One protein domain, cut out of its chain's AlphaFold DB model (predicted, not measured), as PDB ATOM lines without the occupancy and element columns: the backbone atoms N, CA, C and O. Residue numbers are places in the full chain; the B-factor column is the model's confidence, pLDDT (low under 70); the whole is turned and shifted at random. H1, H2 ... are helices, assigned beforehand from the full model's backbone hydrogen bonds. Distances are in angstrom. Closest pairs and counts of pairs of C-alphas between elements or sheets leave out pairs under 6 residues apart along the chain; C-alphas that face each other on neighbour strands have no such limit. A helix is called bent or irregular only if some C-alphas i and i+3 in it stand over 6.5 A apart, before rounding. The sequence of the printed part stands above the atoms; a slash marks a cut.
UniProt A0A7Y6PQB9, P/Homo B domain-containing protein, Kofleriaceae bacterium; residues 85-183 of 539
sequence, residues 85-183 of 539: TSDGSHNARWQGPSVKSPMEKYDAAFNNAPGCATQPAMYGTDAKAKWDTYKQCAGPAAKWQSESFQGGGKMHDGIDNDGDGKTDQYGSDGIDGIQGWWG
ATOM      1  N   THR A  85     -24.580  -6.816   7.734       89.81
ATOM      2  CA  THR A  85     -25.711  -6.390   8.566       89.81
ATOM      3  C   THR A  85     -26.219  -5.020   8.124       89.81
ATOM      4  O   THR A  85     -27.432  -4.819   8.109       89.81
ATOM      5  N   SER A  86     -25.330  -4.141   7.646       86.75
ATOM      6  CA  SER A  86     -25.663  -2.838   7.054       86.75
ATOM      7  C   SER A  86     -26.574  -2.920   5.822       86.75
ATOM      8  O   SER A  86     -27.351  -2.003   5.566       86.75
ATOM      9  N   ASP A  87     -26.539  -4.038   5.096       89.31
ATOM     10  CA  ASP A  87     -27.394  -4.288   3.930       89.31
ATOM     11  C   ASP A  87     -28.674  -5.062   4.302       89.31
ATOM     12  O   ASP A  87     -29.444  -5.478   3.435       89.31
ATOM     13  N   GLY A  88     -28.923  -5.273   5.598       90.38
ATOM     14  CA  GLY A  88     -30.037  -6.071   6.107       90.38
ATOM     15  C   GLY A  88     -29.737  -7.569   6.206       90.38
ATOM     16  O   GLY A  88     -30.665  -8.364   6.400       90.38
ATOM     17  N   SER A  89     -28.465  -7.975   6.097       94.25
ATOM     18  CA  SER A  89     -28.013  -9.371   6.162       94.25
ATOM     19  C   SER A  89     -28.819 -10.266   5.204       94.25
ATOM     20  O   SER A  89     -29.122  -9.866   4.083       94.25
ATOM     21  N   HIS A  90     -29.252 -11.460   5.611       95.75
ATOM     22  CA  HIS A  90     -30.074 -12.346   4.779       95.75
ATOM     23  C   HIS A  90     -31.475 -11.792   4.439       95.75
ATOM     24  O   HIS A  90     -32.245 -12.440   3.728       95.75
ATOM     25  N   ASN A  91     -31.844 -10.617   4.961       94.75
ATOM     26  CA  ASN A  91     -33.043  -9.890   4.558       94.75
ATOM     27  C   ASN A  91     -32.784  -8.933   3.384       94.75
ATOM     28  O   ASN A  91     -33.737  -8.324   2.903       94.75
ATOM     29  N   ALA A  92     -31.544  -8.795   2.912       94.00
ATOM     30  CA  ALA A  92     -31.209  -7.977   1.757       94.00
ATOM     31  C   ALA A  92     -31.928  -8.483   0.495       94.00
ATOM     32  O   ALA A  92     -31.861  -9.665   0.133       94.00
ATOM     33  N   ARG A  93     -32.608  -7.581  -0.215       94.75
ATOM     34  CA  ARG A  93     -33.170  -7.859  -1.544       94.75
ATOM     35  C   ARG A  93     -32.103  -7.687  -2.626       94.75
ATOM     36  O   ARG A  93     -32.114  -6.715  -3.380       94.75
ATOM     37  N   TRP A  94     -31.187  -8.651  -2.702       95.12
ATOM     38  CA  TRP A  94     -30.011  -8.613  -3.584       95.12
ATOM     39  C   TRP A  94     -30.345  -8.527  -5.090       95.12
ATOM     40  O   TRP A  94     -29.579  -7.954  -5.854       95.12
ATOM     41  N   GLN A  95     -31.522  -9.005  -5.518       94.00
ATOM     42  CA  GLN A  95     -32.023  -8.880  -6.905       94.00
ATOM     43  C   GLN A  95     -32.800  -7.573  -7.161       94.00
ATOM     44  O   GLN A  95     -33.488  -7.433  -8.175       94.00
ATOM     45  N   GLY A  96     -32.734  -6.622  -6.231       88.94
ATOM     46  CA  GLY A  96     -33.435  -5.346  -6.286       88.94
ATOM     47  C   GLY A  96     -34.698  -5.299  -5.414       88.94
ATOM     48  O   GLY A  96     -35.279  -6.325  -5.055       88.94
ATOM     49  N   PRO A  97     -35.186  -4.088  -5.093       83.69
ATOM     50  CA  PRO A  97     -36.151  -3.850  -4.017       83.69
ATOM     51  C   PRO A  97     -37.546  -4.441  -4.249       83.69
ATOM     52  O   PRO A  97     -38.354  -4.451  -3.322       83.69
ATOM     53  N   SER A  98     -37.865  -4.926  -5.452       86.69
ATOM     54  CA  SER A  98     -39.137  -5.579  -5.795       86.69
ATOM     55  C   SER A  98     -39.083  -7.111  -5.736       86.69
ATOM     56  O   SER A  98     -40.135  -7.750  -5.767       86.69
ATOM     57  N   VAL A  99     -37.893  -7.708  -5.626       93.19
ATOM     58  CA  VAL A  99     -37.710  -9.160  -5.546       93.19
ATOM     59  C   VAL A  99     -37.471  -9.549  -4.094       93.19
ATOM     60  O   VAL A  99     -36.624  -8.969  -3.429       93.19
ATOM     61  N   LYS A 100     -38.237 -10.517  -3.587       95.69
ATOM     62  CA  LYS A 100     -38.183 -10.937  -2.179       95.69
ATOM     63  C   LYS A 100     -36.779 -11.379  -1.760       95.69
ATOM     64  O   LYS A 100     -36.097 -12.055  -2.526       95.69
ATOM     65  N   SER A 101     -36.402 -11.030  -0.531       97.44
ATOM     66  CA  SER A 101     -35.146 -11.468   0.080       97.44
ATOM     67  C   SER A 101     -35.146 -12.982   0.351       97.44
ATOM     68  O   SER A 101     -36.220 -13.599   0.358       97.44
ATOM     69  N   PRO A 102     -33.983 -13.595   0.639       98.00
ATOM     70  CA  PRO A 102     -33.911 -14.997   1.055       98.00
ATOM     71  C   PRO A 102     -34.838 -15.326   2.238       98.00
ATOM     72  O   PRO A 102     -35.561 -16.326   2.206       98.00
ATOM     73  N   MET A 103     -34.889 -14.453   3.254       97.56
ATOM     74  CA  MET A 103     -35.771 -14.626   4.417       97.56
ATOM     75  C   MET A 103     -37.257 -14.513   4.056       97.56
ATOM     76  O   MET A 103     -38.059 -15.340   4.487       97.56
ATOM     77  N   GLU A 104     -37.642 -13.535   3.230       98.00
ATOM     78  CA  GLU A 104     -39.033 -13.387   2.785       98.00
ATOM     79  C   GLU A 104     -39.487 -14.553   1.895       98.00
ATOM     80  O   GLU A 104     -40.633 -14.997   1.996       98.00
ATOM     81  N   LYS A 105     -38.598 -15.074   1.038       98.38
ATOM     82  CA  LYS A 105     -38.851 -16.280   0.234       98.38
ATOM     83  C   LYS A 105     -39.076 -17.492   1.139       98.38
ATOM     84  O   LYS A 105     -40.027 -18.247   0.932       98.38
ATOM     85  N   TYR A 106     -38.250 -17.655   2.171       98.50
ATOM     86  CA  TYR A 106     -38.412 -18.734   3.140       98.50
ATOM     87  C   TYR A 106     -39.738 -18.622   3.905       98.50
ATOM     88  O   TYR A 106     -40.474 -19.606   4.016       98.50
ATOM     89  N   ASP A 107     -40.083 -17.425   4.380       98.56
ATOM     90  CA  ASP A 107     -41.348 -17.171   5.068       98.56
ATOM     91  C   ASP A 107     -42.566 -17.503   4.193       98.56
ATOM     92  O   ASP A 107     -43.507 -18.165   4.651       98.56
ATOM     93  N   ALA A 108     -42.530 -17.109   2.919       97.44
ATOM     94  CA  ALA A 108     -43.590 -17.399   1.962       97.44
ATOM     95  C   ALA A 108     -43.730 -18.906   1.703       97.44
ATOM     96  O   ALA A 108     -44.846 -19.424   1.673       97.44
ATOM     97  N   ALA A 109     -42.611 -19.620   1.563       97.19
ATOM     98  CA  ALA A 109     -42.609 -21.046   1.261       97.19
ATOM     99  C   ALA A 109     -42.972 -21.930   2.464       97.19
ATOM    100  O   ALA A 109     -43.566 -22.995   2.285       97.19
ATOM    101  N   PHE A 110     -42.585 -21.538   3.683       97.44
ATOM    102  CA  PHE A 110     -42.577 -22.453   4.830       97.44
ATOM    103  C   PHE A 110     -43.264 -21.939   6.092       97.44
ATOM    104  O   PHE A 110     -43.583 -22.770   6.947       97.44
ATOM    105  N   ASN A 111     -43.514 -20.631   6.198       96.94
ATOM    106  CA  ASN A 111     -44.156 -20.000   7.359       96.94
ATOM    107  C   ASN A 111     -45.531 -19.394   7.021       96.94
ATOM    108  O   ASN A 111     -46.127 -18.724   7.862       96.94
ATOM    109  N   ASN A 112     -46.056 -19.656   5.814       93.06
ATOM    110  CA  ASN A 112     -47.353 -19.161   5.338       93.06
ATOM    111  C   ASN A 112     -47.477 -17.626   5.423       93.06
ATOM    112  O   ASN A 112     -48.537 -17.086   5.742       93.06
ATOM    113  N   ALA A 113     -46.374 -16.922   5.161       96.06
ATOM    114  CA  ALA A 113     -46.300 -15.471   5.234       96.06
ATOM    115  C   ALA A 113     -45.731 -14.910   3.918       96.06
ATOM    116  O   ALA A 113     -44.517 -14.917   3.728       96.06
ATOM    117  N   PRO A 114     -46.570 -14.408   2.991       88.88
ATOM    118  CA  PRO A 114     -46.125 -13.991   1.654       88.88
ATOM    119  C   PRO A 114     -45.175 -12.775   1.651       88.88
ATOM    120  O   PRO A 114     -44.520 -12.501   0.642       88.88
ATOM    121  N   GLY A 115     -45.083 -12.037   2.763       90.25
ATOM    122  CA  GLY A 115     -44.199 -10.883   2.930       90.25
ATOM    123  C   GLY A 115     -44.676  -9.616   2.202       90.25
ATOM    124  O   GLY A 115     -45.644  -9.622   1.442       90.25
ATOM    125  N   CYS A 116     -43.915  -8.531   2.327       91.25
ATOM    126  CA  CYS A 116     -44.249  -7.211   1.774       91.25
ATOM    127  C   CYS A 116     -43.955  -7.066   0.273       91.25
ATOM    128  O   CYS A 116     -42.990  -7.634  -0.222       91.25
ATOM    129  N   ALA A 117     -44.712  -6.257  -0.476       88.75
ATOM    130  CA  ALA A 117     -44.434  -6.048  -1.906       88.75
ATOM    131  C   ALA A 117     -43.045  -5.424  -2.158       88.75
ATOM    132  O   ALA A 117     -42.308  -5.880  -3.030       88.75
ATOM    133  N   THR A 118     -42.653  -4.446  -1.344       89.38
ATOM    134  CA  THR A 118     -41.371  -3.733  -1.425       89.38
ATOM    135  C   THR A 118     -40.654  -3.749  -0.076       89.38
ATOM    136  O   THR A 118     -41.299  -3.858   0.968       89.38
ATOM    137  N   GLN A 119     -39.326  -3.635  -0.105       90.50
ATOM    138  CA  GLN A 119     -38.514  -3.361   1.081       90.50
ATOM    139  C   GLN A 119     -38.161  -1.864   1.127       90.50
ATOM    140  O   GLN A 119     -37.859  -1.290   0.075       90.50
ATOM    141  N   PRO A 120     -38.224  -1.213   2.302       90.12
ATOM    142  CA  PRO A 120     -37.735   0.152   2.477       90.12
ATOM    143  C   PRO A 120     -36.233   0.292   2.205       90.12
ATOM    144  O   PRO A 120     -35.493  -0.686   2.231       90.12
ATOM    145  N   ALA A 121     -35.774   1.529   2.012       87.75
ATOM    146  CA  ALA A 121     -34.347   1.826   2.126       87.75
ATOM    147  C   ALA A 121     -33.862   1.531   3.557       87.75
ATOM    148  O   ALA A 121     -34.625   1.717   4.508       87.75
ATOM    149  N   MET A 122     -32.614   1.078   3.703       83.81
ATOM    150  CA  MET A 122     -32.051   0.695   5.006       83.81
ATOM    151  C   MET A 122     -31.952   1.887   5.967       83.81
ATOM    152  O   MET A 122     -32.315   1.750   7.127       83.81
ATOM    153  N   TYR A 123     -31.557   3.057   5.458       80.31
ATOM    154  CA  TYR A 123     -31.308   4.281   6.225       80.31
ATOM    155  C   TYR A 123     -32.013   5.501   5.607       80.31
ATOM    156  O   TYR A 123     -32.442   5.480   4.446       80.31
ATOM    157  N   GLY A 124     -32.128   6.582   6.382       79.06
ATOM    158  CA  GLY A 124     -32.723   7.856   5.975       79.06
ATOM    159  C   GLY A 124     -33.728   8.418   6.985       79.06
ATOM    160  O   GLY A 124     -34.216   7.723   7.867       79.06
ATOM    161  N   THR A 125     -34.102   9.689   6.810       76.38
ATOM    162  CA  THR A 125     -34.912  10.460   7.778       76.38
ATOM    163  C   THR A 125     -36.316   9.911   8.057       76.38
ATOM    164  O   THR A 125     -36.947  10.316   9.031       76.38
ATOM    165  N   ASP A 126     -36.831   9.008   7.222       85.44
ATOM    166  CA  ASP A 126     -38.115   8.322   7.403       85.44
ATOM    167  C   ASP A 126     -37.982   6.786   7.451       85.44
ATOM    168  O   ASP A 126     -38.992   6.074   7.371       85.44
ATOM    169  N   ALA A 127     -36.753   6.271   7.602       85.69
ATOM    170  CA  ALA A 127     -36.455   4.841   7.615       85.69
ATOM    171  C   ALA A 127     -37.258   4.123   8.699       85.69
ATOM    172  O   ALA A 127     -37.996   3.190   8.374       85.69
ATOM    173  N   LYS A 128     -37.234   4.615   9.946       88.56
ATOM    174  CA  LYS A 128     -38.016   4.043  11.048       88.56
ATOM    175  C   LYS A 128     -39.488   3.816  10.686       88.56
ATOM    176  O   LYS A 128     -39.999   2.708  10.817       88.56
ATOM    177  N   ALA A 129     -40.181   4.846  10.195       91.19
ATOM    178  CA  ALA A 129     -41.610   4.755   9.877       91.19
ATOM    179  C   ALA A 129     -41.895   3.754   8.739       91.19
ATOM    180  O   ALA A 129     -42.886   3.012   8.770       91.19
ATOM    181  N   LYS A 130     -41.012   3.696   7.736       92.06
ATOM    182  CA  LYS A 130     -41.119   2.731   6.636       92.06
ATOM    183  C   LYS A 130     -40.843   1.301   7.102       92.06
ATOM    184  O   LYS A 130     -41.569   0.392   6.699       92.06
ATOM    185  N   TRP A 131     -39.856   1.091   7.970       91.69
ATOM    186  CA  TRP A 131     -39.548  -0.219   8.542       91.69
ATOM    187  C   TRP A 131     -40.620  -0.696   9.522       91.69
ATOM    188  O   TRP A 131     -40.989  -1.867   9.486       91.69
ATOM    189  N   ASP A 132     -41.214   0.200  10.312       92.00
ATOM    190  CA  ASP A 132     -42.393  -0.101  11.137       92.00
ATOM    191  C   ASP A 132     -43.581  -0.565  10.277       92.00
ATOM    192  O   ASP A 132     -44.339  -1.449  10.681       92.00
ATOM    193  N   THR A 133     -43.724  -0.019   9.064       93.00
ATOM    194  CA  THR A 133     -44.729  -0.469   8.086       93.00
ATOM    195  C   THR A 133     -44.362  -1.831   7.489       93.00
ATOM    196  O   THR A 133     -45.201  -2.729   7.447       93.00
ATOM    197  N   TYR A 134     -43.106  -2.028   7.077       92.94
ATOM    198  CA  TYR A 134     -42.612  -3.311   6.563       92.94
ATOM    199  C   TYR A 134     -42.822  -4.449   7.576       92.94
ATOM    200  O   TYR A 134     -43.330  -5.515   7.235       92.94
ATOM    201  N   LYS A 135     -42.544  -4.212   8.861       91.88
ATOM    202  CA  LYS A 135     -42.711  -5.207   9.937       91.88
ATOM    203  C   LYS A 135     -44.160  -5.674  10.147       91.88
ATOM    204  O   LYS A 135     -44.366  -6.677  10.827       91.88
ATOM    205  N   GLN A 136     -45.159  -4.981   9.592       93.31
ATOM    206  CA  GLN A 136     -46.567  -5.403   9.647       93.31
ATOM    207  C   GLN A 136     -46.911  -6.470   8.598       93.31
ATOM    208  O   GLN A 136     -47.841  -7.245   8.811       93.31
ATOM    209  N   CYS A 137     -46.181  -6.516   7.478       94.06
ATOM    210  CA  CYS A 137     -46.385  -7.497   6.407       94.06
ATOM    211  C   CYS A 137     -45.257  -8.527   6.283       94.06
ATOM    212  O   CYS A 137     -45.458  -9.552   5.630       94.06
ATOM    213  N   ALA A 138     -44.085  -8.274   6.871       95.69
ATOM    214  CA  ALA A 138     -42.973  -9.213   6.883       95.69
ATOM    215  C   ALA A 138     -43.357 -10.505   7.619       95.69
ATOM    216  O   ALA A 138     -44.056 -10.479   8.635       95.69
ATOM    217  N   GLY A 139     -42.889 -11.638   7.101       97.88
ATOM    218  CA  GLY A 139     -43.023 -12.908   7.799       97.88
ATOM    219  C   GLY A 139     -42.125 -12.980   9.039       97.88
ATOM    220  O   GLY A 139     -41.302 -12.090   9.280       97.88
ATOM    221  N   PRO A 140     -42.301 -14.016   9.871       97.81
ATOM    222  CA  PRO A 140     -41.616 -14.099  11.151       97.81
ATOM    223  C   PRO A 140     -40.088 -14.214  11.023       97.81
ATOM    224  O   PRO A 140     -39.383 -13.592  11.820       97.81
ATOM    225  N   ALA A 141     -39.558 -14.929  10.022       97.38
ATOM    226  CA  ALA A 141     -38.113 -15.032   9.817       97.38
ATOM    227  C   ALA A 141     -37.515 -13.696   9.357       97.38
ATOM    228  O   ALA A 141     -36.533 -13.237   9.940       97.38
ATOM    229  N   ALA A 142     -38.132 -13.041   8.369       96.69
ATOM    230  CA  ALA A 142     -37.709 -11.738   7.861       96.69
ATOM    231  C   ALA A 142     -37.800 -10.641   8.931       96.69
ATOM    232  O   ALA A 142     -36.919  -9.782   9.018       96.69
ATOM    233  N   LYS A 143     -38.840 -10.681   9.768       95.56
ATOM    234  CA  LYS A 143     -39.006  -9.758  10.892       95.56
ATOM    235  C   LYS A 143     -37.916  -9.958  11.943       95.56
ATOM    236  O   LYS A 143     -37.244  -8.993  12.302       95.56
ATOM    237  N   TRP A 144     -37.689 -11.200  12.376       95.56
ATOM    238  CA  TRP A 144     -36.623 -11.508  13.330       95.56
ATOM    239  C   TRP A 144     -35.254 -11.068  12.803       95.56
ATOM    240  O   TRP A 144     -34.500 -10.436  13.541       95.56
ATOM    241  N   GLN A 145     -34.970 -11.317  11.519       93.94
ATOM    242  CA  GLN A 145     -33.713 -10.903  10.894       93.94
ATOM    243  C   GLN A 145     -33.520  -9.383  10.978       93.94
ATOM    244  O   GLN A 145     -32.440  -8.935  11.337       93.94
ATOM    245  N   SER A 146     -34.565  -8.590  10.716       90.25
ATOM    246  CA  SER A 146     -34.481  -7.122  10.801       90.25
ATOM    247  C   SER A 146     -34.395  -6.566  12.226       90.25
ATOM    248  O   SER A 146     -33.889  -5.471  12.421       90.25
ATOM    249  N   GLU A 147     -34.922  -7.269  13.230       89.06
ATOM    250  CA  GLU A 147     -35.039  -6.726  14.593       89.06
ATOM    251  C   GLU A 147     -33.935  -7.224  15.527       89.06
ATOM    252  O   GLU A 147     -33.487  -6.490  16.404       89.06
ATOM    253  N   SER A 148     -33.528  -8.482  15.374       88.62
ATOM    254  CA  SER A 148     -32.752  -9.204  16.387       88.62
ATOM    255  C   SER A 148     -31.351  -9.590  15.929       88.62
ATOM    256  O   SER A 148     -30.463  -9.747  16.767       88.62
ATOM    257  N   PHE A 149     -31.129  -9.763  14.625       89.50
ATOM    258  CA  PHE A 149     -29.837 -10.223  14.129       89.50
ATOM    259  C   PHE A 149     -28.781  -9.120  14.243       89.50
ATOM    260  O   PHE A 149     -28.957  -8.046  13.676       89.50
ATOM    261  N   GLN A 150     -27.706  -9.382  14.995       83.56
ATOM    262  CA  GLN A 150     -26.534  -8.501  15.153       83.56
ATOM    263  C   GLN A 150     -26.864  -7.018  15.406       83.56
ATOM    264  O   GLN A 150     -26.182  -6.121  14.929       83.56
ATOM    265  N   GLY A 151     -27.932  -6.746  16.160       79.12
ATOM    266  CA  GLY A 151     -28.342  -5.374  16.462       79.12
ATOM    267  C   GLY A 151     -28.943  -4.607  15.280       79.12
ATOM    268  O   GLY A 151     -29.187  -3.417  15.437       79.12
ATOM    269  N   GLY A 152     -29.247  -5.259  14.150       80.81
ATOM    270  CA  GLY A 152     -29.784  -4.624  12.939       80.81
ATOM    271  C   GLY A 152     -31.053  -3.795  13.158       80.81
ATOM    272  O   GLY A 152     -31.291  -2.837  12.430       80.81
ATOM    273  N   GLY A 153     -31.808  -4.071  14.228       81.94
ATOM    274  CA  GLY A 153     -32.943  -3.248  14.644       81.94
ATOM    275  C   GLY A 153     -32.599  -1.775  14.894       81.94
ATOM    276  O   GLY A 153     -33.476  -0.933  14.703       81.94
ATOM    277  N   LYS A 154     -31.342  -1.488  15.269       84.69
ATOM    278  CA  LYS A 154     -30.816  -0.147  15.554       84.69
ATOM    279  C   LYS A 154     -30.643   0.731  14.315       84.69
ATOM    280  O   LYS A 154     -30.670   1.938  14.447       84.69
ATOM    281  N   MET A 155     -30.545   0.145  13.117       82.12
ATOM    282  CA  MET A 155     -30.400   0.921  11.870       82.12
ATOM    283  C   MET A 155     -31.615   1.804  11.554       82.12
ATOM    284  O   MET A 155     -31.556   2.669  10.686       82.12
ATOM    285  N   HIS A 156     -32.753   1.482  12.166       84.31
ATOM    286  CA  HIS A 156     -34.048   2.076  11.865       84.31
ATOM    287  C   HIS A 156     -34.920   2.143  13.128       84.31
ATOM    288  O   HIS A 156     -36.098   1.752  13.103       84.31
ATOM    289  N   ASP A 157     -34.339   2.540  14.264       82.81
ATOM    290  CA  ASP A 157     -35.046   2.701  15.540       82.81
ATOM    291  C   ASP A 157     -35.377   4.165  15.880       82.81
ATOM    292  O   ASP A 157     -36.199   4.411  16.772       82.81
ATOM    293  N   GLY A 158     -34.866   5.122  15.098       81.56
ATOM    294  CA  GLY A 158     -35.051   6.558  15.288       81.56
ATOM    295  C   GLY A 158     -34.259   7.123  16.463       81.56
ATOM    296  O   GLY A 158     -34.635   8.179  16.983       81.56
ATOM    297  N   ILE A 159     -33.226   6.414  16.916       82.38
ATOM    298  CA  ILE A 159     -32.288   6.833  17.954       82.38
ATOM    299  C   ILE A 159     -30.956   7.144  17.276       82.38
ATOM    300  O   ILE A 159     -30.557   6.445  16.362       82.38
ATOM    301  N   ASP A 160     -30.288   8.200  17.734       77.81
ATOM    302  CA  ASP A 160     -28.909   8.537  17.372       77.81
ATOM    303  C   ASP A 160     -27.981   7.642  18.211       77.81
ATOM    304  O   ASP A 160     -27.736   7.917  19.392       77.81
ATOM    305  N   ASN A 161     -27.610   6.484  17.659       78.69
ATOM    306  CA  ASN A 161     -26.868   5.439  18.365       78.69
ATOM    307  C   ASN A 161     -25.352   5.708  18.391       78.69
ATOM    308  O   ASN A 161     -24.666   5.145  19.254       78.69
ATOM    309  N   ASP A 162     -24.834   6.554  17.496       74.06
ATOM    310  CA  ASP A 162     -23.430   6.988  17.441       74.06
ATOM    311  C   ASP A 162     -23.161   8.356  18.112       74.06
ATOM    312  O   ASP A 162     -22.026   8.645  18.505       74.06
ATOM    313  N   GLY A 163     -24.206   9.149  18.367       78.88
ATOM    314  CA  GLY A 163     -24.142  10.428  19.070       78.88
ATOM    315  C   GLY A 163     -23.737  11.612  18.187       78.88
ATOM    316  O   GLY A 163     -23.301  12.638  18.726       78.88
ATOM    317  N   ASP A 164     -23.844  11.495  16.859       77.00
ATOM    318  CA  ASP A 164     -23.450  12.536  15.904       77.00
ATOM    319  C   ASP A 164     -24.510  13.632  15.674       77.00
ATOM    320  O   ASP A 164     -24.277  14.630  14.975       77.00
ATOM    321  N   GLY A 165     -25.660  13.497  16.336       77.94
ATOM    322  CA  GLY A 165     -26.779  14.424  16.297       77.94
ATOM    323  C   GLY A 165     -27.798  14.124  15.198       77.94
ATOM    324  O   GLY A 165     -28.687  14.956  14.971       77.94
ATOM    325  N   LYS A 166     -27.696  12.988  14.500       76.06
ATOM    326  CA  LYS A 166     -28.633  12.586  13.447       76.06
ATOM    327  C   LYS A 166     -28.989  11.103  13.579       76.06
ATOM    328  O   LYS A 166     -28.144  10.262  13.799       76.06
ATOM    329  N   THR A 167     -30.266  10.791  13.391       77.19
ATOM    330  CA  THR A 167     -30.820   9.444  13.596       77.19
ATOM    331  C   THR A 167     -30.874   8.635  12.299       77.19
ATOM    332  O   THR A 167     -31.282   9.192  11.271       77.19
ATOM    333  N   ASP A 168     -30.609   7.326  12.369       73.00
ATOM    334  CA  ASP A 168     -30.827   6.344  11.288       73.00
ATOM    335  C   ASP A 168     -30.130   6.728   9.956       73.00
ATOM    336  O   ASP A 168     -30.705   6.593   8.864       73.00
ATOM    337  N   GLN A 169     -28.913   7.284  10.015       73.19
ATOM    338  CA  GLN A 169     -28.202   7.798   8.838       73.19
ATOM    339  C   GLN A 169     -26.962   6.990   8.444       73.19
ATOM    340  O   GLN A 169     -26.442   6.189   9.210       73.19
ATOM    341  N   TYR A 170     -26.470   7.251   7.229       69.31
ATOM    342  CA  TYR A 170     -25.151   6.808   6.781       69.31
ATOM    343  C   TYR A 170     -24.136   7.941   7.017       69.31
ATOM    344  O   TYR A 170     -24.201   8.978   6.347       69.31
ATOM    345  N   GLY A 171     -23.249   7.755   7.994       63.00
ATOM    346  CA  GLY A 171     -22.207   8.687   8.421       63.00
ATOM    347  C   GLY A 171     -20.819   8.361   7.854       63.00
ATOM    348  O   GLY A 171     -20.661   7.555   6.936       63.00
ATOM    349  N   SER A 172     -19.788   9.021   8.387       57.78
ATOM    350  CA  SER A 172     -18.382   8.753   8.024       57.78
ATOM    351  C   SER A 172     -17.825   7.456   8.622       57.78
ATOM    352  O   SER A 172     -16.768   6.996   8.200       57.78
ATOM    353  N   ASP A 173     -18.521   6.892   9.600       55.56
ATOM    354  CA  ASP A 173     -18.172   5.724  10.406       55.56
ATOM    355  C   ASP A 173     -19.115   4.524  10.191       55.56
ATOM    356  O   ASP A 173     -18.896   3.463  10.776       55.56
ATOM    357  N   GLY A 174     -20.101   4.643   9.293       63.84
ATOM    358  CA  GLY A 174     -20.993   3.552   8.897       63.84
ATOM    359  C   GLY A 174     -22.469   3.928   8.953       63.84
ATOM    360  O   GLY A 174     -22.835   5.091   8.796       63.84
ATOM    361  N   ILE A 175     -23.325   2.919   9.126       68.75
ATOM    362  CA  ILE A 175     -24.746   3.127   9.419       68.75
ATOM    363  C   ILE A 175     -24.879   3.298  10.927       68.75
ATOM    364  O   ILE A 175     -24.287   2.524  11.675       68.75
ATOM    365  N   ASP A 176     -25.676   4.269  11.356       68.69
ATOM    366  CA  ASP A 176     -25.963   4.536  12.766       68.69
ATOM    367  C   ASP A 176     -26.230   3.229  13.556       68.69
ATOM    368  O   ASP A 176     -27.136   2.445  13.251       68.69
ATOM    369  N   GLY A 177     -25.357   2.940  14.527       70.81
ATOM    370  CA  GLY A 177     -25.412   1.746  15.375       70.81
ATOM    371  C   GLY A 177     -24.889   0.425  14.782       70.81
ATOM    372  O   GLY A 177     -24.900  -0.571  15.515       70.81
ATOM    373  N   ILE A 178     -24.414   0.389  13.526       81.69
ATOM    374  CA  ILE A 178     -23.895  -0.804  12.821       81.69
ATOM    375  C   ILE A 178     -22.556  -0.525  12.125       81.69
ATOM    376  O   ILE A 178     -22.430   0.353  11.273       81.69
ATOM    377  N   GLN A 179     -21.556  -1.364  12.403       76.25
ATOM    378  CA  GLN A 179     -20.254  -1.276  11.736       76.25
ATOM    379  C   GLN A 179     -20.268  -2.015  10.395       76.25
ATOM    380  O   GLN A 179     -20.878  -3.075  10.267       76.25
ATOM    381  N   GLY A 180     -19.551  -1.477   9.404       77.00
ATOM    382  CA  GLY A 180     -19.557  -2.008   8.037       77.00
ATOM    383  C   GLY A 180     -19.075  -3.456   7.911       77.00
ATOM    384  O   GLY A 180     -19.544  -4.155   7.028       77.00
ATOM    385  N   TRP A 181     -18.200  -3.929   8.801       78.62
ATOM    386  CA  TRP A 181     -17.685  -5.305   8.789       78.62
ATOM    387  C   TRP A 181     -18.617  -6.317   9.476       78.62
ATOM    388  O   TRP A 181     -18.386  -7.525   9.406       78.62
ATOM    389  N   TRP A 182     -19.681  -5.865  10.154       84.62
ATOM    390  CA  TRP A 182     -20.618  -6.779  10.808       84.62
ATOM    391  C   TRP A 182     -21.376  -7.598   9.772       84.62
ATOM    392  O   TRP A 182     -22.025  -7.059   8.876       84.62
ATOM    393  N   GLY A 183     -21.365  -8.913   9.951       89.25
ATOM    394  CA  GLY A 183     -22.167  -9.827   9.160       89.25
ATOM    395  C   GLY A 183     -21.905 -11.280   9.526       89.25
ATOM    396  O   GLY A 183     -21.631 -11.649  10.671       89.25
TER     397      GLY A 183
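AT A GLANCE: This is residues 85 to 183 of the 539 residues of the protein "P/Homo B domain-containing protein" of Kofleriaceae bacterium (UniProt A0A7Y6PQB9). What is seen first? Little regular structure: H1 packs on the start of kinked H3, which makes a hairpin with H2, and long loops make the rest. What else? The 99 printed residues, all helix by class, include H1, H2, H3 in order, 37 residues, and no named strand. It is compact, radius of gyration of the C-alphas 13.0 A, and spans 41 by 25 by 22 A.

HOW THE PARTS SIT: What touches H3, residues 140 to 156? H1, residues 102 to 110, touches residues 140 to 145 alone, closest C-alphas Met 103 and Ala 142, 4.9 A, at a shallow tilt of 24 degrees, opposite ways. H2, residues 127 to 137, touches it in a hairpin, closest C-alphas Lys 128 and His 156, 4.5 A. H1 and H2 are apart. Which backbone pairs are within hydrogen-bond range? Every O i to N i+4 pair in H1, 5 of 7 in H2 and 5 of 13 in H3, beside 6 of 14 O i to N i+3 pairs in H3.

IN THESE COORDINATES: Is H3 irregular? Yes: C-alphas 147 and 150 are 8.7 A apart, with a kink of 86 degrees near residue 150. Where are anchors? H1, 12.0 A, begins at C-alpha 102 (-33.911, -14.997, 1.055); H2 measures 15.9 A; H3, 17.9 A, ends at C-alpha 156 (-34.048, 2.076, 11.865).

THE WHOLE: How large? The farthest C-alphas, Phe 110 and Gly 165, are 41.7 A apart. Any cut? The printed part has no cut; H1 to H2 is a long link. Where is pLDDT under 70? Residues 170 to 176.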